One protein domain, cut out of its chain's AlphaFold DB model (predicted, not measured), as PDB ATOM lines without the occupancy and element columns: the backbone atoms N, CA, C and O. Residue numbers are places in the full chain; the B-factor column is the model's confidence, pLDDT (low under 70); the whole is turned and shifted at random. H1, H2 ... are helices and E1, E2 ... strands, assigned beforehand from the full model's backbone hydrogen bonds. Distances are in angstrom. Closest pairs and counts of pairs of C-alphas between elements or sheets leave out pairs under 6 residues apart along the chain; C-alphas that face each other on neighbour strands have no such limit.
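Overview. This is residues 2 to 108 of the 159 residues of the protein "Fibronectin type-III domain-containing protein" of Ascaris lumbricoides (UniProt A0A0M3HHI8). A small body of strands makes one end of the model, and two long tails leave it toward the same far end, each finishing in a short helix, H1 at the first printed residues and H2 at the last. The body holds two small antiparallel sheets, a pair of long strands E3 and E5 and a set of three short strands in the order E1, E2, E4, with long loops between them. The tails make the length, and the whole spans 64 by 25 by 24 A. The printed part has 107 residues with two named helices and five named strands, in the order H1, E1, E2, E3, E4, E5, H2; the class is mixed, helices and strands, with under half of the residues in named elements. With a radius of gyration of the C-alphas of 19.4 A, it is only just loose, close to extended.

Along the chain. H1 is residues 2 to 9, beginning at C-alpha 2 (14.859, -6.008, 41.605). E1, residues 24 to 28, and E2, residues 32 to 36, follow. E3, residues 50 to 57, is 23.5 A long from C-alpha 50 at (5.808, 0.175, 5.338). E4 is residues 75 to 79, and E5, residues 85 to 92, is 22.7 A long. H2, residues 102 to 108, ends at C-alpha 108 (4.430, -14.457, 35.672).

Arrangement. In the sheet of three, E1 and E2 form a hairpin, antiparallel at 150 degrees, with N 24 and O 36 2.8 A apart, within hydrogen-bond range. E2, the inner strand, is antiparallel to E4 at 161 degrees, with N 78 and O 33 2.8 A apart. E3 and E4 are near each other, with 6 pairs of C-alphas within 10 A. E3 and E5 are antiparallel at 158 degrees; N 52 and O 90 are 2.8 A apart and N 88 and O 54 are 2.9 A apart. Residues 54 to 55 of E3 also pair, antiparallel, with residues 64 to 65. E1 and E5 are apart. H1 and H2 are apart, and neither is on the sheet of three. In H1, 3 of 4 O i to N i+4 pairs are within hydrogen-bond range; in H2, 0 of 3 are, and 0 of 4 O i to N i+3 pairs.

Size, cuts and confidence. The C-alphas of Arg 2 and Asp 30 are the two farthest apart, at 65.1 A. The printed part has no cut. The links from H1 to E1, E2 to E3 and E3 to E4 are long, with 14, 13 and 17 residues. Mean pLDDT of the printed part is 77.2; residues 2 to 15 and 93 to 108 are under 70.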
ATOM      1  N   ARG A   2      14.856  -5.059  42.751       43.81
ATOM      2  CA  ARG A   2      14.859  -6.008  41.605       43.81
ATOM      3  C   ARG A   2      13.872  -5.685  40.461       43.81
ATOM      4  O   ARG A   2      14.141  -6.049  39.326       43.81
ATOM      5  N   GLN A   3      12.757  -5.000  40.735       43.66
ATOM      6  CA  GLN A   3      11.752  -4.651  39.714       43.66
ATOM      7  C   GLN A   3      12.202  -3.546  38.745       43.66
ATOM      8  O   GLN A   3      11.844  -3.592  37.574       43.66
ATOM      9  N   VAL A   4      13.024  -2.594  39.201       42.12
ATOM     10  CA  VAL A   4      13.520  -1.493  38.354       42.12
ATOM     11  C   VAL A   4      14.489  -2.028  37.293       42.12
ATOM     12  O   VAL A   4      14.418  -1.632  36.137       42.12
ATOM     13  N   LEU A   5      15.311  -3.023  37.651       47.06
ATOM     14  CA  LEU A   5      16.225  -3.692  36.721       47.06
ATOM     15  C   LEU A   5      15.477  -4.458  35.609       47.06
ATOM     16  O   LEU A   5      15.915  -4.454  34.466       47.06
ATOM     17  N   TYR A   6      14.319  -5.061  35.906       50.31
ATOM     18  CA  TYR A   6      13.503  -5.766  34.904       50.31
ATOM     19  C   TYR A   6      12.774  -4.821  33.938       50.31
ATOM     20  O   TYR A   6      12.641  -5.157  32.765       50.31
ATOM     21  N   MET A   7      12.349  -3.634  34.388       46.88
ATOM     22  CA  MET A   7      11.837  -2.605  33.470       46.88
ATOM     23  C   MET A   7      12.922  -2.073  32.522       46.88
ATOM     24  O   MET A   7      12.599  -1.712  31.395       46.88
ATOM     25  N   VAL A   8      14.192  -2.063  32.946       44.00
ATOM     26  CA  VAL A   8      15.326  -1.577  32.138       44.00
ATOM     27  C   VAL A   8      15.888  -2.651  31.185       44.00
ATOM     28  O   VAL A   8      16.419  -2.307  30.137       44.00
ATOM     29  N   MET A   9      15.721  -3.947  31.474       52.50
ATOM     30  CA  MET A   9      16.240  -5.051  30.635       52.50
ATOM     31  C   MET A   9      15.261  -5.558  29.553       52.50
ATOM     32  O   MET A   9      15.638  -6.398  28.741       52.50
ATOM     33  N   LEU A  10      14.008  -5.081  29.522       52.97
ATOM     34  CA  LEU A  10      12.968  -5.516  28.566       52.97
ATOM     35  C   LEU A  10      12.884  -4.667  27.285       52.97
ATOM     36  O   LEU A  10      11.924  -4.778  26.524       52.97
ATOM     37  N   ILE A  11      13.895  -3.849  27.013       54.88
ATOM     38  CA  ILE A  11      14.138  -3.317  25.672       54.88
ATOM     39  C   ILE A  11      14.893  -4.384  24.879       54.88
ATOM     40  O   ILE A  11      16.118  -4.463  24.921       54.88
ATOM     41  N   ALA A  12      14.155  -5.254  24.181       57.41
ATOM     42  CA  ALA A  12      14.758  -6.078  23.138       57.41
ATOM     43  C   ALA A  12      15.557  -5.152  22.208       57.41
ATOM     44  O   ALA A  12      15.074  -4.076  21.851       57.41
ATOM     45  N   ARG A  13      16.792  -5.529  21.867       58.38
ATOM     46  CA  ARG A  13      17.622  -4.765  20.933       58.38
ATOM     47  C   ARG A  13      16.949  -4.830  19.562       58.38
ATOM     48  O   ARG A  13      17.069  -5.834  18.873       58.38
ATOM     49  N   ILE A  14      16.169  -3.802  19.235       65.44
ATOM     50  CA  ILE A  14      15.576  -3.628  17.913       65.44
ATOM     51  C   ILE A  14      16.546  -2.774  17.108       65.44
ATOM     52  O   ILE A  14      16.786  -1.611  17.438       65.44
ATOM     53  N   ASP A  15      17.137  -3.384  16.094       69.50
ATOM     54  CA  ASP A  15      18.008  -2.722  15.139       69.50
ATOM     55  C   ASP A  15      17.168  -2.103  14.005       69.50
ATOM     56  O   ASP A  15      15.966  -2.347  13.872       69.50
ATOM     57  N   ARG A  16      17.784  -1.242  13.189       74.88
ATOM     58  CA  ARG A  16      17.096  -0.667  12.022       74.88
ATOM     59  C   ARG A  16      16.793  -1.780  11.012       74.88
ATOM     60  O   ARG A  16      17.646  -2.655  10.842       74.88
ATOM     61  N   PRO A  17      15.636  -1.744  10.323       84.50
ATOM     62  CA  PRO A  17      15.403  -2.661   9.218       84.50
ATOM     63  C   PRO A  17      16.504  -2.475   8.167       84.50
ATOM     64  O   PRO A  17      17.042  -1.375   7.997       84.50
ATOM     65  N   GLY A  18      16.852  -3.564   7.488       84.94
ATOM     66  CA  GLY A  18      17.770  -3.531   6.358       84.94
ATOM     67  C   GLY A  18      17.222  -2.674   5.217       84.94
ATOM     68  O   GLY A  18      16.047  -2.315   5.204       84.94
ATOM     69  N   ALA A  19      18.071  -2.353   4.242       87.50
ATOM     70  CA  ALA A  19      17.605  -1.673   3.041       87.50
ATOM     71  C   ALA A  19      16.633  -2.583   2.261       87.50
ATOM     72  O   ALA A  19      16.884  -3.791   2.166       87.50
ATOM     73  N   PRO A  20      15.535  -2.035   1.715       92.12
ATOM     74  CA  PRO A  20      14.703  -2.764   0.769       92.12
ATOM     75  C   PRO A  20      15.472  -3.003  -0.534       92.12
ATOM     76  O   PRO A  20      16.527  -2.403  -0.773       92.12
ATOM     77  N   GLY A  21      14.930  -3.875  -1.383       90.00
ATOM     78  CA  GLY A  21      15.444  -4.053  -2.737       90.00
ATOM     79  C   GLY A  21      15.393  -2.751  -3.538       90.00
ATOM     80  O   GLY A  21      14.627  -1.832  -3.229       90.00
ATOM     81  N   GLN A  22      16.214  -2.669  -4.582       90.12
ATOM     82  CA  GLN A  22      16.161  -1.545  -5.508       90.12
ATOM     83  C   GLN A  22      14.788  -1.524  -6.208       90.12
ATOM     84  O   GLN A  22      14.325  -2.576  -6.643       90.12
ATOM     85  N   PRO A  23      14.113  -0.364  -6.315       92.00
ATOM     86  CA  PRO A  23      12.858  -0.278  -7.051       92.00
ATOM     87  C   PRO A  23      13.084  -0.497  -8.549       92.00
ATOM     88  O   PRO A  23      13.873   0.209  -9.177       92.00
ATOM     89  N   GLU A  24      12.333  -1.429  -9.124       92.06
ATOM     90  CA  GLU A  24      12.329  -1.743 -10.550       92.06
ATOM     91  C   GLU A  24      11.000  -1.340 -11.193       92.06
ATOM     92  O   GLU A  24       9.921  -1.508 -10.615       92.06
ATOM     93  N   ALA A  25      11.066  -0.800 -12.411       91.75
ATOM     94  CA  ALA A  25       9.882  -0.463 -13.191       91.75
ATOM     95  C   ALA A  25       9.283  -1.730 -13.815       91.75
ATOM     96  O   ALA A  25       9.852  -2.311 -14.733       91.75
ATOM     97  N   VAL A  26       8.109  -2.136 -13.328       94.75
ATOM     98  CA  VAL A  26       7.390  -3.326 -13.819       94.75
ATOM     99  C   VAL A  26       6.348  -2.997 -14.885       94.75
ATOM    100  O   VAL A  26       5.934  -3.872 -15.641       94.75
ATOM    101  N   ALA A  27       5.893  -1.744 -14.946       91.75
ATOM    102  CA  ALA A  27       5.018  -1.262 -16.007       91.75
ATOM    103  C   ALA A  27       5.196   0.242 -16.192       91.75
ATOM    104  O   ALA A  27       5.106   0.994 -15.221       91.75
ATOM    105  N   THR A  28       5.369   0.671 -17.438       90.94
ATOM    106  CA  THR A  28       5.527   2.080 -17.804       90.94
ATOM    107  C   THR A  28       4.503   2.443 -18.869       90.94
ATOM    108  O   THR A  28       4.264   1.688 -19.808       90.94
ATOM    109  N   THR A  29       3.885   3.599 -18.687       89.06
ATOM    110  CA  THR A  29       2.968   4.271 -19.615       89.06
ATOM    111  C   THR A  29       3.429   5.718 -19.748       89.06
ATOM    112  O   THR A  29       4.232   6.158 -18.925       89.06
ATOM    113  N   ASP A  30       2.896   6.462 -20.714       86.19
ATOM    114  CA  ASP A  30       3.298   7.858 -20.946       86.19
ATOM    115  C   ASP A  30       3.143   8.745 -19.696       86.19
ATOM    116  O   ASP A  30       3.986   9.595 -19.432       86.19
ATOM    117  N   ASP A  31       2.126   8.475 -18.866       89.50
ATOM    118  CA  ASP A  31       1.822   9.283 -17.678       89.50
ATOM    119  C   ASP A  31       2.110   8.587 -16.342       89.50
ATOM    120  O   ASP A  31       2.004   9.212 -15.283       89.50
ATOM    121  N   THR A  32       2.417   7.286 -16.332       91.88
ATOM    122  CA  THR A  32       2.596   6.535 -15.076       91.88
ATOM    123  C   THR A  32       3.694   5.489 -15.154       91.88
ATOM    124  O   THR A  32       3.823   4.782 -16.152       91.88
ATOM    125  N   ILE A  33       4.429   5.329 -14.053       93.44
ATOM    126  CA  ILE A  33       5.368   4.224 -13.840       93.44
ATOM    127  C   ILE A  33       4.917   3.451 -12.608       93.44
ATOM    128  O   ILE A  33       4.627   4.017 -11.555       93.44
ATOM    129  N   THR A  34       4.855   2.134 -12.733       94.00
ATOM    130  CA  THR A  34       4.614   1.225 -11.618       94.00
ATOM    131  C   THR A  34       5.940   0.629 -11.187       94.00
ATOM    132  O   THR A  34       6.572  -0.087 -11.964       94.00
ATOM    133  N   LEU A  35       6.334   0.917  -9.952       94.88
ATOM    134  CA  LEU A  35       7.550   0.405  -9.337       94.88
ATOM    135  C   LEU A  35       7.221  -0.768  -8.418       94.88
ATOM    136  O   LEU A  35       6.180  -0.768  -7.750       94.88
ATOM    137  N   GLN A  36       8.123  -1.738  -8.375       95.31
ATOM    138  CA  GLN A  36       8.109  -2.856  -7.444       95.31
ATOM    139  C   GLN A  36       9.496  -2.997  -6.814       95.31
ATOM    140  O   GLN A  36      10.498  -2.766  -7.481       95.31
ATOM    141  N   TRP A  37       9.560  -3.347  -5.536       95.12
ATOM    142  CA  TRP A  37      10.815  -3.592  -4.820       95.12
ATOM    143  C   TRP A  37      10.673  -4.795  -3.893       95.12
ATOM    144  O   TRP A  37       9.566  -5.177  -3.517       95.12
ATOM    145  N   ASP A  38      11.795  -5.369  -3.476       93.88
ATOM    146  CA  ASP A  38      11.794  -6.470  -2.517       93.88
ATOM    147  C   ASP A  38      11.769  -5.986  -1.068       93.88
ATOM    148  O   ASP A  38      12.260  -4.903  -0.721       93.88
ATOM    149  N   ARG A  39      11.217  -6.826  -0.188       91.31
ATOM    150  CA  ARG A  39      11.293  -6.594   1.257       91.31
ATOM    151  C   ARG A  39      12.750  -6.725   1.731       91.31
ATOM    152  O   ARG A  39      13.481  -7.563   1.204       91.31
ATOM    153  N   PRO A  40      13.171  -5.951   2.745       90.38
ATOM    154  CA  PRO A  40      14.446  -6.150   3.418       90.38
ATOM    155  C   PRO A  40      14.651  -7.595   3.877       90.38
ATOM    156  O   PRO A  40      13.722  -8.258   4.328       90.38
ATOM    157  N   ILE A  41      15.900  -8.058   3.824       87.88
ATOM    158  CA  ILE A  41      16.284  -9.402   4.295       87.88
ATOM    159  C   ILE A  41      16.173  -9.508   5.825       87.88
ATOM    160  O   ILE A  41      15.957 -10.588   6.370       87.88
ATOM    161  N   SER A  42      16.343  -8.386   6.526       84.00
ATOM    162  CA  SER A  42      16.273  -8.310   7.982       84.00
ATOM    163  C   SER A  42      15.369  -7.166   8.409       84.00
ATOM    164  O   SER A  42      15.616  -6.010   8.065       84.00
ATOM    165  N   ASP A  43      14.368  -7.482   9.222       81.56
ATOM    166  CA  ASP A  43      13.422  -6.509   9.774       81.56
ATOM    167  C   ASP A  43      13.972  -5.804  11.033       81.56
ATOM    168  O   ASP A  43      13.290  -4.995  11.660       81.56
ATOM    169  N   GLY A  44      15.197  -6.134  11.466       77.06
ATOM    170  CA  GLY A  44      15.820  -5.537  12.654       77.06
ATOM    171  C   GLY A  44      15.141  -5.903  13.983       77.06
ATOM    172  O   GLY A  44      15.466  -5.341  15.021       77.06
ATOM    173  N   GLY A  45      14.207  -6.859  13.984       76.31
ATOM    174  CA  GLY A  45      13.492  -7.318  15.181       76.31
ATOM    175  C   GLY A  45      12.107  -6.695  15.389       76.31
ATOM    176  O   GLY A  45      11.432  -7.054  16.355       76.31
ATOM    177  N   SER A  46      11.649  -5.811  14.496       78.62
ATOM    178  CA  SER A  46      10.275  -5.285  14.492       78.62
ATOM    179  C   SER A  46       9.653  -5.410  13.102       78.62
ATOM    180  O   SER A  46      10.340  -5.130  12.127       78.62
ATOM    181  N   PRO A  47       8.368  -5.791  12.968       81.31
ATOM    182  CA  PRO A  47       7.734  -5.890  11.659       81.31
ATOM    183  C   PRO A  47       7.766  -4.549  10.919       81.31
ATOM    184  O   PRO A  47       7.401  -3.504  11.474       81.31
ATOM    185  N   ILE A  48       8.153  -4.605   9.644       87.00
ATOM    186  CA  ILE A  48       8.132  -3.457   8.736       87.00
ATOM    187  C   ILE A  48       6.704  -2.927   8.647       87.00
ATOM    188  O   ILE A  48       5.768  -3.658   8.322       87.00
ATOM    189  N   GLN A  49       6.548  -1.645   8.957       86.00
ATOM    190  CA  GLN A  49       5.254  -0.966   8.947       86.00
ATOM    191  C   GLN A  49       4.933  -0.404   7.557       86.00
ATOM    192  O   GLN A  49       3.766  -0.231   7.211       86.00
ATOM    193  N   GLY A  50       5.961  -0.157   6.745       89.62
ATOM    194  CA  GLY A  50       5.808   0.175   5.338       89.62
ATOM    195  C   GLY A  50       7.085   0.725   4.713       89.62
ATOM    196  O   GLY A  50       8.190   0.599   5.250       89.62
ATOM    197  N   TYR A  51       6.892   1.397   3.585       90.69
ATOM    198  CA  TYR A  51       7.931   1.978   2.755       90.69
ATOM    199  C   TYR A  51       7.648   3.450   2.466       90.69
ATOM    200  O   TYR A  51       6.498   3.888   2.383       90.69
ATOM    201  N   VAL A  52       8.715   4.215   2.292       91.12
ATOM    202  CA  VAL A  52       8.685   5.569   1.747       91.12
ATOM    203  C   VAL A  52       9.388   5.510   0.401       91.12
ATOM    204  O   VAL A  52      10.547   5.110   0.327       91.12
ATOM    205  N   LEU A  53       8.667   5.874  -0.655       92.12
ATOM    206  CA  LEU A  53       9.216   5.985  -1.999       92.12
ATOM    207  C   LEU A  53       9.532   7.452  -2.278       92.12
ATOM    208  O   LEU A  53       8.651   8.313  -2.189       92.12
ATOM    209  N   GLU A  54      10.776   7.718  -2.640       91.38
ATOM    210  CA  GLU A  54      11.273   9.041  -2.984       91.38
ATOM    211  C   GLU A  54      11.744   9.055  -4.437       91.38
ATOM    212  O   GLU A  54      12.268   8.063  -4.951       91.38
ATOM    213  N   LYS A  55      11.536  10.188  -5.105       89.38
ATOM    214  CA  LYS A  55      12.047  10.461  -6.444       89.38
ATOM    215  C   LYS A  55      12.957  11.674  -6.434       89.38
ATOM    216  O   LYS A  55      12.739  12.602  -5.656       89.38
ATOM    217  N   ARG A  56      13.931  11.688  -7.330       90.19
ATOM    218  CA  ARG A  56      14.797  12.833  -7.601       90.19
ATOM    219  C   ARG A  56      14.843  13.061  -9.099       90.19
ATOM    220  O   ARG A  56      15.192  12.147  -9.838       90.19
ATOM    221  N   GLU A  57      14.511  14.266  -9.537       86.00
ATOM    222  CA  GLU A  57      14.610  14.633 -10.950       86.00
ATOM    223  C   GLU A  57      16.071  14.914 -11.320       86.00
ATOM    224  O   GLU A  57      16.805  15.538 -10.544       86.00
ATOM    225  N   GLU A  58      16.501  14.472 -12.503       81.44
ATOM    226  CA  GLU A  58      17.814  14.833 -13.039       81.44
ATOM    227  C   GLU A  58      17.959  16.359 -13.120       81.44
ATOM    228  O   GLU A  58      17.060  17.074 -13.558       81.44
ATOM    229  N   GLY A  59      19.093  16.866 -12.637       81.62
ATOM    230  CA  GLY A  59      19.340  18.304 -12.504       81.62
ATOM    231  C   GLY A  59      18.950  18.894 -11.145       81.62
ATOM    232  O   GLY A  59      19.347  20.021 -10.855       81.62
ATOM    233  N   THR A  60      18.266  18.139 -10.277       84.88
ATOM    234  CA  THR A  60      17.982  18.555  -8.893       84.88
ATOM    235  C   THR A  60      18.679  17.638  -7.881       84.88
ATOM    236  O   THR A  60      18.700  16.418  -8.056       84.88
ATOM    237  N   PRO A  61      19.261  18.179  -6.798       85.06
ATOM    238  CA  PRO A  61      19.795  17.358  -5.714       85.06
ATOM    239  C   PRO A  61      18.704  16.881  -4.739       85.06
ATOM    240  O   PRO A  61      18.992  16.086  -3.844       85.06
ATOM    241  N   GLU A  62      17.470  17.367  -4.887       88.56
ATOM    242  CA  GLU A  62      16.394  17.205  -3.914       88.56
ATOM    243  C   GLU A  62      15.586  15.927  -4.151       88.56
ATOM    244  O   GLU A  62      15.064  15.677  -5.236       88.56
ATOM    245  N   TRP A  63      15.445  15.126  -3.096       90.19
ATOM    246  CA  TRP A  63      14.537  13.986  -3.074       90.19
ATOM    247  C   TRP A  63      13.152  14.436  -2.610       90.19
ATOM    248  O   TRP A  63      13.018  15.185  -1.645       90.19
ATOM    249  N   SER A  64      12.114  13.967  -3.293       87.62
ATOM    250  CA  SER A  64      10.715  14.272  -2.994       87.62
ATOM    251  C   SER A  64       9.905  12.991  -2.852       87.62
ATOM    252  O   SER A  64      10.060  12.049  -3.628       87.62
ATOM    253  N   LYS A  65       8.995  12.951  -1.877       90.06
ATOM    254  CA  LYS A  65       8.137  11.782  -1.648       90.06
ATOM    255  C   LYS A  65       7.143  11.597  -2.792       90.06
ATOM    256  O   LYS A  65       6.461  12.536  -3.190       90.06
ATOM    257  N   CYS A  66       7.010  10.361  -3.261       89.12
ATOM    258  CA  CYS A  66       6.035   9.980  -4.285       89.12
ATOM    259  C   CYS A  66       4.630   9.714  -3.714       89.12
ATOM    260  O   CYS A  66       3.660   9.648  -4.469       89.12
ATOM    261  N   ALA A  67       4.513   9.524  -2.396       88.31
ATOM    262  CA  ALA A  67       3.265   9.205  -1.708       88.31
ATOM    263  C   ALA A  67       3.002  10.171  -0.546       88.31
ATOM    264  O   ALA A  67       3.919  10.538   0.195       88.31
ATOM    265  N   PHE A  68       1.730  10.534  -0.341       84.50
ATOM    266  CA  PHE A  68       1.262  11.289   0.828       84.50
ATOM    267  C   PHE A  68       1.126  10.350   2.038       84.50
ATOM    268  O   PHE A  68       0.039  10.104   2.553       84.50
ATOM    269  N   GLY A  69       2.231   9.725   2.440       87.06
ATOM    270  CA  GLY A  69       2.255   8.774   3.544       87.06
ATOM    271  C   GLY A  69       3.125   7.564   3.257       87.06
ATOM    272  O   GLY A  69       4.027   7.592   2.422       87.06
ATOM    273  N   THR A  70       2.855   6.504   4.005       88.25
ATOM    274  CA  THR A  70       3.629   5.272   3.978       88.25
ATOM    275  C   THR A  70       2.940   4.213   3.144       88.25
ATOM    276  O   THR A  70       1.739   3.987   3.282       88.25
ATOM    277  N   ILE A  71       3.713   3.533   2.313       91.69
ATOM    278  CA  ILE A  71       3.238   2.489   1.416       91.69
ATOM    279  C   ILE A  71       3.312   1.165   2.178       91.69
ATOM    280  O   ILE A  71       4.385   0.770   2.620       91.69
ATOM    281  N   SER A  72       2.184   0.491   2.380       90.12
ATOM    282  CA  SER A  72       2.144  -0.811   3.067       90.12
ATOM    283  C   SER A  72       2.597  -1.970   2.173       90.12
ATOM    284  O   SER A  72       3.092  -2.981   2.669       90.12
ATOM    285  N   ASP A  73       2.423  -1.819   0.861       92.38
ATOM    286  CA  ASP A  73       2.772  -2.811  -0.150       92.38
ATOM    287  C   ASP A  73       4.199  -2.607  -0.695       92.38
ATOM    288  O   ASP A  73       4.834  -1.575  -0.481       92.38
ATOM    289  N   THR A  74       4.701  -3.595  -1.426       93.50
ATOM    290  CA  THR A  74       5.989  -3.575  -2.139       93.50
ATOM    291  C   THR A  74       5.865  -3.076  -3.581       93.50
ATOM    292  O   THR A  74       6.776  -3.235  -4.391       93.50
ATOM    293  N   ARG A  75       4.709  -2.500  -3.925       94.44
ATOM    294  CA  ARG A  75       4.384  -1.994  -5.256       94.44
ATOM    295  C   ARG A  75       3.692  -0.644  -5.151       94.44
ATOM    296  O   ARG A  75       2.758  -0.481  -4.368       94.44
ATOM    297  N   TYR A  76       4.097   0.310  -5.984       94.94
ATOM    298  CA  TYR A  76       3.470   1.630  -6.019       94.94
ATOM    299  C   TYR A  76       3.469   2.239  -7.419       94.94
ATOM    300  O   TYR A  76       4.440   2.122  -8.166       94.94
ATOM    301  N   LYS A  77       2.362   2.898  -7.772       94.44
ATOM    302  CA  LYS A  77       2.207   3.610  -9.044       94.44
ATOM    303  C   LYS A  77       2.496   5.096  -8.842       94.44
ATOM    304  O   LYS A  77       1.789   5.773  -8.100       94.44
ATOM    305  N   VAL A  78       3.517   5.585  -9.533       92.69
ATOM    306  CA  VAL A  78       3.908   6.992  -9.593       92.69
ATOM    307  C   VAL A  78       3.257   7.633 -10.815       92.69
ATOM    308  O   VAL A  78       3.307   7.074 -11.912       92.69
ATOM    309  N   TYR A  79       2.653   8.804 -10.621       90.94
ATOM    310  CA  TYR A  79       2.035   9.604 -11.680       90.94
ATOM    311  C   TYR A  79       2.979  10.722 -12.128       90.94
ATOM    312  O   TYR A  79       3.704  11.291 -11.309       90.94
ATOM    313  N   SER A  80       2.954  11.015 -13.425       86.00
ATOM    314  CA  SER A  80       3.767  12.027 -14.107       86.00
ATOM    315  C   SER A  80       5.274  11.940 -13.796       86.00
ATOM    316  O   SER A  80       5.859  12.908 -13.300       86.00
ATOM    317  N   PRO A  81       5.923  10.781 -14.019       81.31
ATOM    318  CA  PRO A  81       7.370  10.676 -13.890       81.31
ATOM    319  C   PRO A  81       8.080  11.327 -15.086       81.31
ATOM    320  O   PRO A  81       7.636  11.196 -16.225       81.31
ATOM    321  N   SER A  82       9.203  12.001 -14.837       80.44
ATOM    322  CA  SER A  82      10.116  12.391 -15.912       80.44
ATOM    323  C   SER A  82      10.915  11.169 -16.363       80.44
ATOM    324  O   SER A  82      11.219  10.282 -15.564       80.44
ATOM    325  N   ILE A  83      11.334  11.145 -17.629       74.75
ATOM    326  CA  ILE A  83      12.237  10.108 -18.164       74.75
ATOM    327  C   ILE A  83      13.557  10.070 -17.377       74.75
ATOM    328  O   ILE A  83      14.184   9.022 -17.253       74.75
ATOM    329  N   ALA A  84      13.950  11.208 -16.811       77.06
ATOM    330  CA  ALA A  84      15.187  11.369 -16.068       77.06
ATOM    331  C   ALA A  84      15.024  11.245 -14.538       77.06
ATOM    332  O   ALA A  84      15.942  11.565 -13.780       77.06
ATOM    333  N   SER A  85      13.856  10.815 -14.049       81.94
ATOM    334  CA  SER A  85      13.640  10.634 -12.612       81.94
ATOM    335  C   SER A  85      14.403   9.412 -12.081       81.94
ATOM    336  O   SER A  85      14.295   8.306 -12.608       81.94
ATOM    337  N   LEU A  86      15.118   9.588 -10.972       84.56
ATOM    338  CA  LEU A  86      15.699   8.512 -10.169       84.56
ATOM    339  C   LEU A  86      14.776   8.178  -8.997       84.56
ATOM    340  O   LEU A  86      14.194   9.082  -8.400       84.56
ATOM    341  N   PHE A  87      14.684   6.899  -8.628       86.50
ATOM    342  CA  PHE A  87      13.808   6.423  -7.555       86.50
ATOM    343  C   PHE A  87      14.594   5.698  -6.462       86.50
ATOM    344  O   PHE A  87      15.495   4.911  -6.750       86.50
ATOM    345  N   ALA A  88      14.224   5.943  -5.206       86.12
ATOM    346  CA  ALA A  88      14.776   5.273  -4.037       86.12
ATOM    347  C   ALA A  88      13.653   4.874  -3.075       86.12
ATOM    348  O   ALA A  88      12.668   5.597  -2.915       86.12
ATOM    349  N   VAL A  89      13.808   3.722  -2.424       86.31
ATOM    350  CA  VAL A  89      12.853   3.214  -1.433       86.31
ATOM    351  C   VAL A  89      13.553   3.094  -0.090       86.31
ATOM    352  O   VAL A  89      14.643   2.535   0.007       86.31
ATOM    353  N   VAL A  90      12.897   3.579   0.958       84.25
ATOM    354  CA  VAL A  90      13.344   3.433   2.342       84.25
ATOM    355  C   VAL A  90      12.287   2.658   3.118       84.25
ATOM    356  O   VAL A  90      11.121   3.048   3.158       84.25
ATOM    357  N   SER A  91      12.676   1.555   3.752       78.81
ATOM    358  CA  SER A  91      11.800   0.803   4.656       78.81
ATOM    359  C   SER A  91      11.809   1.411   6.055       78.81
ATOM    360  O   SER A  91      12.869   1.773   6.570       78.81
ATOM    361  N   PHE A  92      10.649   1.458   6.707       76.19
ATOM    362  CA  PHE A  92      10.548   1.877   8.103       76.19
ATOM    363  C   PHE A  92       9.864   0.801   8.955       76.19
ATOM    364  O   PHE A  92       8.853   0.203   8.581       76.19
ATOM    365  N   ALA A  93      10.422   0.577  10.141       68.88
ATOM    366  CA  ALA A  93       9.838  -0.256  11.181       68.88
ATOM    367  C   ALA A  93       9.704   0.603  12.439       68.88
ATOM    368  O   ALA A  93      10.677   1.196  12.909       68.88
ATOM    369  N   THR A  94       8.494   0.715  12.980       59.75
ATOM    370  CA  THR A  94       8.301   1.343  14.288       59.75
ATOM    371  C   THR A  94       8.727   0.337  15.343       59.75
ATOM    372  O   THR A  94       8.296  -0.810  15.297       59.75
ATOM    373  N   VAL A  95       9.555   0.743  16.304       56.78
ATOM    374  CA  VAL A  95       9.774  -0.049  17.516       56.78
ATOM    375  C   VAL A  95       8.576   0.210  18.422       56.78
ATOM    376  O   VAL A  95       8.494   1.309  18.979       56.78
ATOM    377  N   PRO A  96       7.600  -0.707  18.568       51.75
ATOM    378  CA  PRO A  96       6.561  -0.482  19.551       51.75
ATOM    379  C   PRO A  96       7.238  -0.495  20.921       51.75
ATOM    380  O   PRO A  96       7.723  -1.535  21.371       51.75
ATOM    381  N   LEU A  97       7.269   0.654  21.602       44.75
ATOM    382  CA  LEU A  97       7.522   0.689  23.038       44.75
ATOM    383  C   LEU A  97       6.379  -0.089  23.685       44.75
ATOM    384  O   LEU A  97       5.303   0.446  23.956       44.75
ATOM    385  N   LYS A  98       6.574  -1.395  23.863       50.56
ATOM    386  CA  LYS A  98       5.606  -2.242  24.541       50.56
ATOM    387  C   LYS A  98       5.693  -1.888  26.016       50.56
ATOM    388  O   LYS A  98       6.456  -2.490  26.762       50.56
ATOM    389  N   ILE A  99       4.931  -0.878  26.431       48.50
ATOM    390  CA  ILE A  99       4.716  -0.570  27.842       48.50
ATOM    391  C   ILE A  99       3.970  -1.776  28.411       48.50
ATOM    392  O   ILE A  99       2.764  -1.943  28.221       48.50
ATOM    393  N   ILE A 100       4.707  -2.695  29.029       50.22
ATOM    394  CA  ILE A 100       4.112  -3.864  29.663       50.22
ATOM    395  C   ILE A 100       3.316  -3.342  30.860       50.22
ATOM    396  O   ILE A 100       3.883  -2.819  31.815       50.22
ATOM    397  N   SER A 101       1.988  -3.463  30.799       44.31
ATOM    398  CA  SER A 101       1.118  -3.120  31.924       44.31
ATOM    399  C   SER A 101       1.532  -3.913  33.171       44.31
ATOM    400  O   SER A 101       1.704  -5.137  33.109       44.31
ATOM    401  N   HIS A 102       1.666  -3.219  34.309       46.84
ATOM    402  CA  HIS A 102       2.066  -3.772  35.613       46.84
ATOM    403  C   HIS A 102       1.269  -5.025  36.029       46.84
ATOM    404  O   HIS A 102       1.775  -5.860  36.781       46.84
ATOM    405  N   SER A 103       0.039  -5.188  35.529       42.03
ATOM    406  CA  SER A 103      -0.836  -6.322  35.845       42.03
ATOM    407  C   SER A 103      -0.336  -7.659  35.287       42.03
ATOM    408  O   SER A 103      -0.516  -8.693  35.928       42.03
ATOM    409  N   LYS A 104       0.346  -7.665  34.133       44.03
ATOM    410  CA  LYS A 104       0.780  -8.914  33.476       44.03
ATOM    411  C   LYS A 104       2.082  -9.468  34.064       44.03
ATOM    412  O   LYS A 104       2.283 -10.679  34.081       44.03
ATOM    413  N   ILE A 105       2.914  -8.585  34.622       49.94
ATOM    414  CA  ILE A 105       4.214  -8.907  35.231       49.94
ATOM    415  C   ILE A 105       4.040  -9.644  36.571       49.94
ATOM    416  O   ILE A 105       4.792 -10.578  36.847       49.94
ATOM    417  N   LYS A 106       3.017  -9.299  37.371       44.31
ATOM    418  CA  LYS A 106       2.728  -9.982  38.649       44.31
ATOM    419  C   LYS A 106       2.418 -11.475  38.468       44.31
ATOM    420  O   LYS A 106       3.003 -12.295  39.169       44.31
ATOM    421  N   SER A 107       1.592 -11.827  37.476       43.75
ATOM    422  CA  SER A 107       1.151 -13.219  37.272       43.75
ATOM    423  C   SER A 107       2.273 -14.168  36.823       43.75
ATOM    424  O   SER A 107       2.280 -15.343  37.189       43.75
ATOM    425  N   SER A 108       3.262 -13.663  36.074       37.34
ATOM    426  CA  SER A 108       4.430 -14.457  35.672       37.34
ATOM    427  C   SER A 108       5.497 -14.527  36.767       37.34
ATOM    428  O   SER A 108       6.210 -15.528  36.837       37.34
TER     429      SER A 108